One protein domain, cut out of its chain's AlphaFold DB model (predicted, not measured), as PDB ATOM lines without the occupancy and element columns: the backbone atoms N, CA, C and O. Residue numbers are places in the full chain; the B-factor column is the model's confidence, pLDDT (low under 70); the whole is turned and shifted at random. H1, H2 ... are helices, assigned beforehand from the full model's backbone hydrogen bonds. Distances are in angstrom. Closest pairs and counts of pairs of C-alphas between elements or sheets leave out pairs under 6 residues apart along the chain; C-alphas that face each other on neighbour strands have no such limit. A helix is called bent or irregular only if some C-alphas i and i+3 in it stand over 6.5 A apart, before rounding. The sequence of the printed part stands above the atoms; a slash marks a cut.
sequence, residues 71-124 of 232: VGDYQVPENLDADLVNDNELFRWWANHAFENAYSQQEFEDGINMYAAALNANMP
ATOM      1  N   VAL A  71       5.842  46.629  19.778       78.19
ATOM      2  CA  VAL A  71       6.536  45.707  18.856       78.19
ATOM      3  C   VAL A  71       7.120  46.444  17.640       78.19
ATOM      4  O   VAL A  71       8.139  46.030  17.104       78.19
ATOM      5  N   GLY A  72       6.482  47.531  17.195       75.44
ATOM      6  CA  GLY A  72       6.927  48.307  16.036       75.44
ATOM      7  C   GLY A  72       8.019  49.335  16.336       75.44
ATOM      8  O   GLY A  72       8.543  49.924  15.400       75.44
ATOM      9  N   ASP A  73       8.353  49.561  17.610       81.38
ATOM     10  CA  ASP A  73       9.372  50.542  18.003       81.38
ATOM     11  C   ASP A  73      10.789  49.950  18.024       81.38
ATOM     12  O   ASP A  73      11.755  50.684  18.238       81.38
ATOM     13  N   TYR A  74      10.923  48.638  17.802       81.19
ATOM     14  CA  TYR A  74      12.226  48.013  17.607       81.19
ATOM     15  C   TYR A  74      12.876  48.540  16.330       81.19
ATOM     16  O   TYR A  74      12.308  48.457  15.239       81.19
ATOM     17  N   GLN A  75      14.089  49.069  16.466       80.00
ATOM     18  CA  GLN A  75      14.838  49.591  15.327       80.00
ATOM     19  C   GLN A  75      15.608  48.464  14.639       80.00
ATOM     20  O   GLN A  75      16.179  47.592  15.297       80.00
ATOM     21  N   VAL A  76      15.613  48.488  13.307       78.31
ATOM     22  CA  VAL A  76      16.443  47.599  12.489       78.31
ATOM     23  C   VAL A  76      17.894  48.100  12.553       78.31
ATOM     24  O   VAL A  76      18.108  49.299  12.357       78.31
ATOM     25  N   PRO A  77      18.886  47.222  12.792       75.62
ATOM     26  CA  PRO A  77      20.300  47.583  12.715       75.62
ATOM     27  C   PRO A  77      20.683  48.240  11.375       75.62
ATOM     28  O   PRO A  77      20.261  47.777  10.317       75.62
ATOM     29  N   GLU A  78      21.532  49.277  11.395       72.31
ATOM     30  CA  GLU A  78      21.922  50.045  10.189       72.31
ATOM     31  C   GLU A  78      22.641  49.213   9.110       72.31
ATOM     32  O   GLU A  78      22.683  49.595   7.943       72.31
ATOM     33  N   ASN A  79      23.221  48.072   9.481       68.38
ATOM     34  CA  ASN A  79      23.881  47.131   8.572       68.38
ATOM     35  C   ASN A  79      22.902  46.248   7.783       68.38
ATOM     36  O   ASN A  79      23.349  45.405   7.003       68.38
ATOM     37  N   LEU A  80      21.596  46.401   7.996       67.56
ATOM     38  CA  LEU A  80      20.563  45.650   7.301       67.56
ATOM     39  C   LEU A  80      19.643  46.573   6.517       67.56
ATOM     40  O   LEU A  80      19.258  47.648   6.972       67.56
ATOM     41  N   ASP A  81      19.265  46.118   5.328       67.69
ATOM     42  CA  ASP A  81      18.309  46.825   4.488       67.69
ATOM     43  C   ASP A  81      16.909  46.736   5.113       67.69
ATOM     44  O   ASP A  81      16.290  45.668   5.144       67.69
ATOM     45  N   ALA A  82      16.414  47.862   5.630       62.19
ATOM     46  CA  ALA A  82      15.126  47.945   6.309       62.19
ATOM     47  C   ALA A  82      13.947  47.473   5.435       62.19
ATOM     48  O   ALA A  82      12.968  46.954   5.977       62.19
ATOM     49  N   ASP A  83      14.039  47.595   4.107       62.72
ATOM     50  CA  ASP A  83      12.976  47.168   3.191       62.72
ATOM     51  C   ASP A  83      12.938  45.638   3.044       62.72
ATOM     52  O   ASP A  83      11.863  45.039   3.022       62.72
ATOM     53  N   LEU A  84      14.096  44.967   3.055       59.69
ATOM     54  CA  LEU A  84      14.178  43.496   3.048       59.69
ATOM     55  C   LEU A  84      13.784  42.871   4.393       59.69
ATOM     56  O   LEU A  84      13.391  41.703   4.461       59.69
ATOM     57  N   VAL A  85      13.915  43.640   5.472       63.84
ATOM     58  CA  VAL A  85      13.696  43.180   6.843       63.84
ATOM     59  C   VAL A  85      12.218  43.248   7.239       63.84
ATOM     60  O   VAL A  85      11.704  42.302   7.837       63.84
ATOM     61  N   ASN A  86      11.506  44.316   6.872       64.69
ATOM     62  CA  ASN A  86      10.106  44.516   7.274       64.69
ATOM     63  C   ASN A  86       9.119  43.522   6.632       64.69
ATOM     64  O   ASN A  86       8.121  43.156   7.262       64.69
ATOM     65  N   ASP A  87       9.416  43.036   5.426       66.12
ATOM     66  CA  ASP A  87       8.592  42.043   4.721       66.12
ATOM     67  C   ASP A  87       8.904  40.589   5.127       66.12
ATOM     68  O   ASP A  87       8.227  39.651   4.697       66.12
ATOM     69  N   ASN A  88       9.901  40.371   5.991       74.44
ATOM     70  CA  ASN A  88      10.326  39.040   6.403       74.44
ATOM     71  C   ASN A  88       9.516  38.521   7.610       74.44
ATOM     72  O   ASN A  88       9.533  39.102   8.700       74.44
ATOM     73  N   GLU A  89       8.835  37.380   7.449       82.19
ATOM     74  CA  GLU A  89       8.058  36.737   8.524       82.19
ATOM     75  C   GLU A  89       8.900  36.432   9.773       82.19
ATOM     76  O   GLU A  89       8.403  36.573  10.892       82.19
ATOM     77  N   LEU A  90      10.176  36.067   9.601       80.56
ATOM     78  CA  LEU A  90      11.086  35.774  10.708       80.56
ATOM     79  C   LEU A  90      11.394  37.028  11.525       80.56
ATOM     80  O   LEU A  90      11.448  36.953  12.750       80.56
ATOM     81  N   PHE A  91      11.554  38.179  10.871       80.12
ATOM     82  CA  PHE A  91      11.796  39.439  11.568       80.12
ATOM     83  C   PHE A  91      10.576  39.856  12.388       80.12
ATOM     84  O   PHE A  91      10.698  40.184  13.567       80.12
ATOM     85  N   ARG A  92       9.374  39.756  11.806       83.25
ATOM     86  CA  ARG A  92       8.123  40.021  12.532       83.25
ATOM     87  C   ARG A  92       7.942  39.055  13.699       83.25
ATOM     88  O   ARG A  92       7.525  39.475  14.776       83.25
ATOM     89  N   TRP A  93       8.253  37.774  13.508       87.19
ATOM     90  CA  TRP A  93       8.237  36.792  14.590       87.19
ATOM     91  C   TRP A  93       9.236  37.155  15.694       87.19
ATOM     92  O   TRP A  93       8.860  37.160  16.863       87.19
ATOM     93  N   TRP A  94      10.466  37.530  15.335       87.50
ATOM     94  CA  TRP A  94      11.506  37.913  16.288       87.50
ATOM     95  C   TRP A  94      11.137  39.174  17.071       87.50
ATOM     96  O   TRP A  94      11.278  39.185  18.287       87.50
ATOM     97  N   ALA A  95      10.574  40.193  16.418       85.44
ATOM     98  CA  ALA A  95      10.086  41.400  17.085       85.44
ATOM     99  C   ALA A  95       8.965  41.094  18.089       85.44
ATOM    100  O   ALA A  95       8.974  41.610  19.206       85.44
ATOM    101  N   ASN A  96       8.024  40.210  17.733       87.12
ATOM    102  CA  ASN A  96       6.997  39.757  18.675       87.12
ATOM    103  C   ASN A  96       7.608  38.961  19.835       87.12
ATOM    104  O   ASN A  96       7.269  39.209  20.986       87.12
ATOM    105  N   HIS A  97       8.538  38.048  19.552       88.44
ATOM    106  CA  HIS A  97       9.196  37.243  20.575       88.44
ATOM    107  C   HIS A  97      10.018  38.101  21.547       88.44
ATOM    108  O   HIS A  97       9.922  37.917  22.759       88.44
ATOM    109  N   ALA A  98      10.778  39.069  21.032       88.62
ATOM    110  CA  ALA A  98      11.534  40.030  21.826       88.62
ATOM    111  C   ALA A  98      10.605  40.870  22.708       88.62
ATOM    112  O   ALA A  98      10.863  41.041  23.898       88.62
ATOM    113  N   PHE A  99       9.469  41.307  22.163       86.38
ATOM    114  CA  PHE A  99       8.472  42.043  22.926       86.38
ATOM    115  C   PHE A  99       7.841  41.199  24.044       86.38
ATOM    116  O   PHE A  99       7.730  41.672  25.177       86.38
ATOM    117  N   GLU A 100       7.442  39.958  23.748       85.75
ATOM    118  CA  GLU A 100       6.839  39.018  24.706       85.75
ATOM    119  C   GLU A 100       7.795  38.635  25.841       85.75
ATOM    120  O   GLU A 100       7.362  38.510  26.984       85.75
ATOM    121  N   ASN A 101       9.089  38.495  25.545       85.06
ATOM    122  CA  ASN A 101      10.121  38.163  26.534       85.06
ATOM    123  C   ASN A 101      10.764  39.401  27.177       85.06
ATOM    124  O   ASN A 101      11.694  39.266  27.968       85.06
ATOM    125  N   ALA A 102      10.256  40.592  26.853       84.25
ATOM    126  CA  ALA A 102      10.734  41.874  27.351       84.25
ATOM    127  C   ALA A 102      12.238  42.120  27.128       84.25
ATOM    128  O   ALA A 102      12.929  42.675  27.979       84.25
ATOM    129  N   TYR A 103      12.726  41.727  25.950       86.06
ATOM    130  CA  TYR A 103      14.093  41.988  25.517       86.06
ATOM    131  C   TYR A 103      14.311  43.460  25.203       86.06
ATOM    132  O   TYR A 103      13.465  44.142  24.611       86.06
ATOM    133  N   SER A 104      15.497  43.925  25.564       86.88
ATOM    134  CA  SER A 104      15.973  45.258  25.240       86.88
ATOM    135  C   SER A 104      16.226  45.436  23.743       86.88
ATOM    136  O   SER A 104      16.341  44.472  22.982       86.88
ATOM    137  N   GLN A 105      16.351  46.694  23.311       83.75
ATOM    138  CA  GLN A 105      16.753  47.016  21.938       83.75
ATOM    139  C   GLN A 105      18.105  46.373  21.584       83.75
ATOM    140  O   GLN A 105      18.256  45.826  20.499       83.75
ATOM    141  N   GLN A 106      19.063  46.375  22.513       85.56
ATOM    142  CA  GLN A 106      20.386  45.797  22.280       85.56
ATOM    143  C   GLN A 106      20.321  44.279  22.054       85.56
ATOM    144  O   GLN A 106      20.913  43.773  21.109       85.56
ATOM    145  N   GLU A 107      19.567  43.545  22.875       84.81
ATOM    146  CA  GLU A 107      19.403  42.092  22.709       84.81
ATOM    147  C   GLU A 107      18.682  41.742  21.400       84.81
ATOM    148  O   GLU A 107      18.999  40.743  20.746       84.81
ATOM    149  N   PHE A 108      17.727  42.583  20.996       87.38
ATOM    150  CA  PHE A 108      17.054  42.461  19.711       87.38
ATOM    151  C   PHE A 108      18.034  42.624  18.541       87.38
ATOM    152  O   PHE A 108      18.060  41.769  17.649       87.38
ATOM    153  N   GLU A 109      18.863  43.673  18.572       87.06
ATOM    154  CA  GLU A 109      19.905  43.937  17.575       87.06
ATOM    155  C   GLU A 109      20.951  42.822  17.528       87.06
ATOM    156  O   GLU A 109      21.295  42.356  16.444       87.06
ATOM    157  N   ASP A 110      21.422  42.346  18.683       86.00
ATOM    158  CA  ASP A 110      22.401  41.259  18.779       86.00
ATOM    159  C   ASP A 110      21.871  39.970  18.133       86.00
ATOM    160  O   ASP A 110      22.584  39.325  17.357       86.00
ATOM    161  N   GLY A 111      20.606  39.614  18.389       83.12
ATOM    162  CA  GLY A 111      19.961  38.448  17.778       83.12
ATOM    163  C   GLY A 111      19.877  38.552  16.254       83.12
ATOM    164  O   GLY A 111      20.192  37.598  15.533       83.12
ATOM    165  N   ILE A 112      19.524  39.735  15.751       82.56
ATOM    166  CA  ILE A 112      19.456  40.009  14.313       82.56
ATOM    167  C   ILE A 112      20.845  39.993  13.678       82.56
ATOM    168  O   ILE A 112      21.022  39.395  12.620       82.56
ATOM    169  N   ASN A 113      21.839  40.599  14.323       82.56
ATOM    170  CA  ASN A 113      23.213  40.631  13.837       82.56
ATOM    171  C   ASN A 113      23.826  39.231  13.775       82.56
ATOM    172  O   ASN A 113      24.496  38.907  12.797       82.56
ATOM    173  N   MET A 114      23.562  38.371  14.763       81.00
ATOM    174  CA  MET A 114      23.980  36.965  14.731       81.00
ATOM    175  C   MET A 114      23.359  36.217  13.548       81.00
ATOM    176  O   MET A 114      24.053  35.491  12.835       81.00
ATOM    177  N   TYR A 115      22.062  36.410  13.311       77.50
ATOM    178  CA  TYR A 115      21.373  35.778  12.190       77.50
ATOM    179  C   TYR A 115      21.867  36.308  10.837       77.50
ATOM    180  O   TYR A 115      22.179  35.524   9.943       77.50
ATOM    181  N   ALA A 116      22.019  37.625  10.709       75.00
ATOM    182  CA  ALA A 116      22.593  38.271   9.538       75.00
ATOM    183  C   ALA A 116      24.016  37.777   9.266       75.00
ATOM    184  O   ALA A 116      24.355  37.476   8.126       75.00
ATOM    185  N   ALA A 117      24.842  37.635  10.304       74.88
ATOM    186  CA  ALA A 117      26.177  37.064  10.188       74.88
ATOM    187  C   ALA A 117      26.134  35.600   9.730       74.88
ATOM    188  O   ALA A 117      26.942  35.212   8.897       74.88
ATOM    189  N   ALA A 118      25.184  34.794  10.212       73.19
ATOM    190  CA  ALA A 118      25.023  33.404   9.783       73.19
ATOM    191  C   ALA A 118      24.548  33.278   8.325       73.19
ATOM    192  O   ALA A 118      25.029  32.412   7.595       73.19
ATOM    193  N   LEU A 119      23.634  34.148   7.883       70.62
ATOM    194  CA  LEU A 119      23.208  34.215   6.485       70.62
ATOM    195  C   LEU A 119      24.350  34.676   5.573       70.62
ATOM    196  O   LEU A 119      24.616  34.035   4.561       70.62
ATOM    197  N   ASN A 120      25.055  35.740   5.960       70.19
ATOM    198  CA  ASN A 120      26.195  36.257   5.205       70.19
ATOM    199  C   ASN A 120      27.378  35.284   5.198       70.19
ATOM    200  O   ASN A 120      28.063  35.191   4.190       70.19
ATOM    201  N   ALA A 121      27.594  34.501   6.258       69.56
ATOM    202  CA  ALA A 121      28.631  33.469   6.285       69.56
ATOM    203  C   ALA A 121      28.412  32.368   5.232       69.56
ATOM    204  O   ALA A 121      29.369  31.708   4.829       69.56
ATOM    205  N   ASN A 122      27.168  32.167   4.790       67.19
ATOM    206  CA  ASN A 122      26.831  31.245   3.707       67.19
ATOM    207  C   ASN A 122      26.781  31.918   2.327       67.19
ATOM    208  O   ASN A 122      26.649  31.212   1.326       67.19
ATOM    209  N   MET A 123      26.882  33.247   2.255       70.19
ATOM    210  CA  MET A 123      26.985  33.970   0.992       70.19
ATOM    211  C   MET A 123      28.462  34.084   0.591       70.19
ATOM    212  O   MET A 123      29.294  34.444   1.423       70.19
ATOM    213  N   PRO A 124      28.821  33.787  -0.670       72.12
ATOM    214  CA  PRO A 124      30.166  34.040  -1.165       72.12
ATOM    215  C   PRO A 124      30.490  35.536  -1.068       72.12
ATOM    216  O   PRO A 124      29.728  36.371  -1.558       72.12
TER     217      PRO A 124
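What this domain is: This is residues 71 to 124 of the 232 residues of an uncharacterized protein of Aequorivita sp (UniProt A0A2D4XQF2). The longest helix, H3, and the shorter H2 make a narrow V, meeting near the second end of H2 and the first end of H3; the small helix H1 lies by the first end of H2, towards the open end of the V, and the first stretch, residues 71 to 81, runs alongside the V without a named element. The last part of H3 and the short tail after it, residues 117 to 124, stick out past the rest and add to the length. The printed part has 54 residues, with three named helices in the order H1, H2, H3 along the chain and no named strand; the class is all helix, with 34 of the 54 residues in the named helices. By its radius of gyration of the C-alphas, 11.0 A, the whole is compact, while its outline is elongated, spanning 35 by 19 by 18 A.

Where its parts are: The longest helix, H3, holds 17 residues, 105 to 121, from Gln 105 to Ala 121. Its C-alpha 105 stands at (16.753, 47.016, 21.938) and its C-alpha 121 at (28.631, 33.469, 6.285), 23.9 A from first to last C-alpha. Before it comes H2, residues 89 to 100, 12 residues from Glu 89 to Glu 100. Its first and last C-alphas are 16.4 A apart, and C-alpha 89 stands at (8.058, 36.737, 8.524). H1 is the first named helix along the chain and holds 5 residues, 82 to 86, from Ala 82 to Asn 86, with 6.2 A from first to last C-alpha. Residues 71 to 81 come before H1, and residues 122 to 124 follow H3.

How they stand to each other: H3 touches H2 and no other helix. They only just touch, with 3 pairs of C-alphas within 8 A. The closest C-alphas of the two are those of Ala 98 and Phe 108, 6.4 A apart. H2 touches H3 with residues 94 to 98 alone, and H3 touches H2 with residue 108 alone. H2 and H3 run opposite ways at a shallow tilt of 28 degrees, and they form a helical hairpin. Their centres are 13.0 A apart. H1 and H2 are close but not clearly touching, with 2 pairs of C-alphas within 8 A. The closest C-alphas of H1 and H2 are those of Val 85 and Phe 91, 6.3 A apart, and their centres are 13.6 A apart. H1 and H3 are apart, with no C-alpha of the one within 8 A of the other. In H1, H2 and H3 every pair of O of residue i and N of residue i+4 is within hydrogen-bond range. None of the three helices is bent or irregular.

The domain as a whole: The two C-alphas farthest apart are those of Ala 102 and Pro 124, at 35.4 A. From the first printed C-alpha, of Val 71, to the last, of Pro 124, the distance is 33.1 A. Residues 117 to 124, of which 117 to 121 belong to H3, stand free; the body without them has 46 residues and spans 25 by 18 by 17 A, with a radius of gyration of 9.5 A. The printed part has no cut. The link from H1 to H2 is tight, with 2 residues between them, and so is the link from H2 to H3, with 4; no link is long. The mean pLDDT of the printed part of this model is 77.9. Confidence is low, under 70, in 11 residues, namely residues 79 to 87 and residues 121 to 122. The mean pLDDT is 63 for H1, 85 for H2 and 80 for H3.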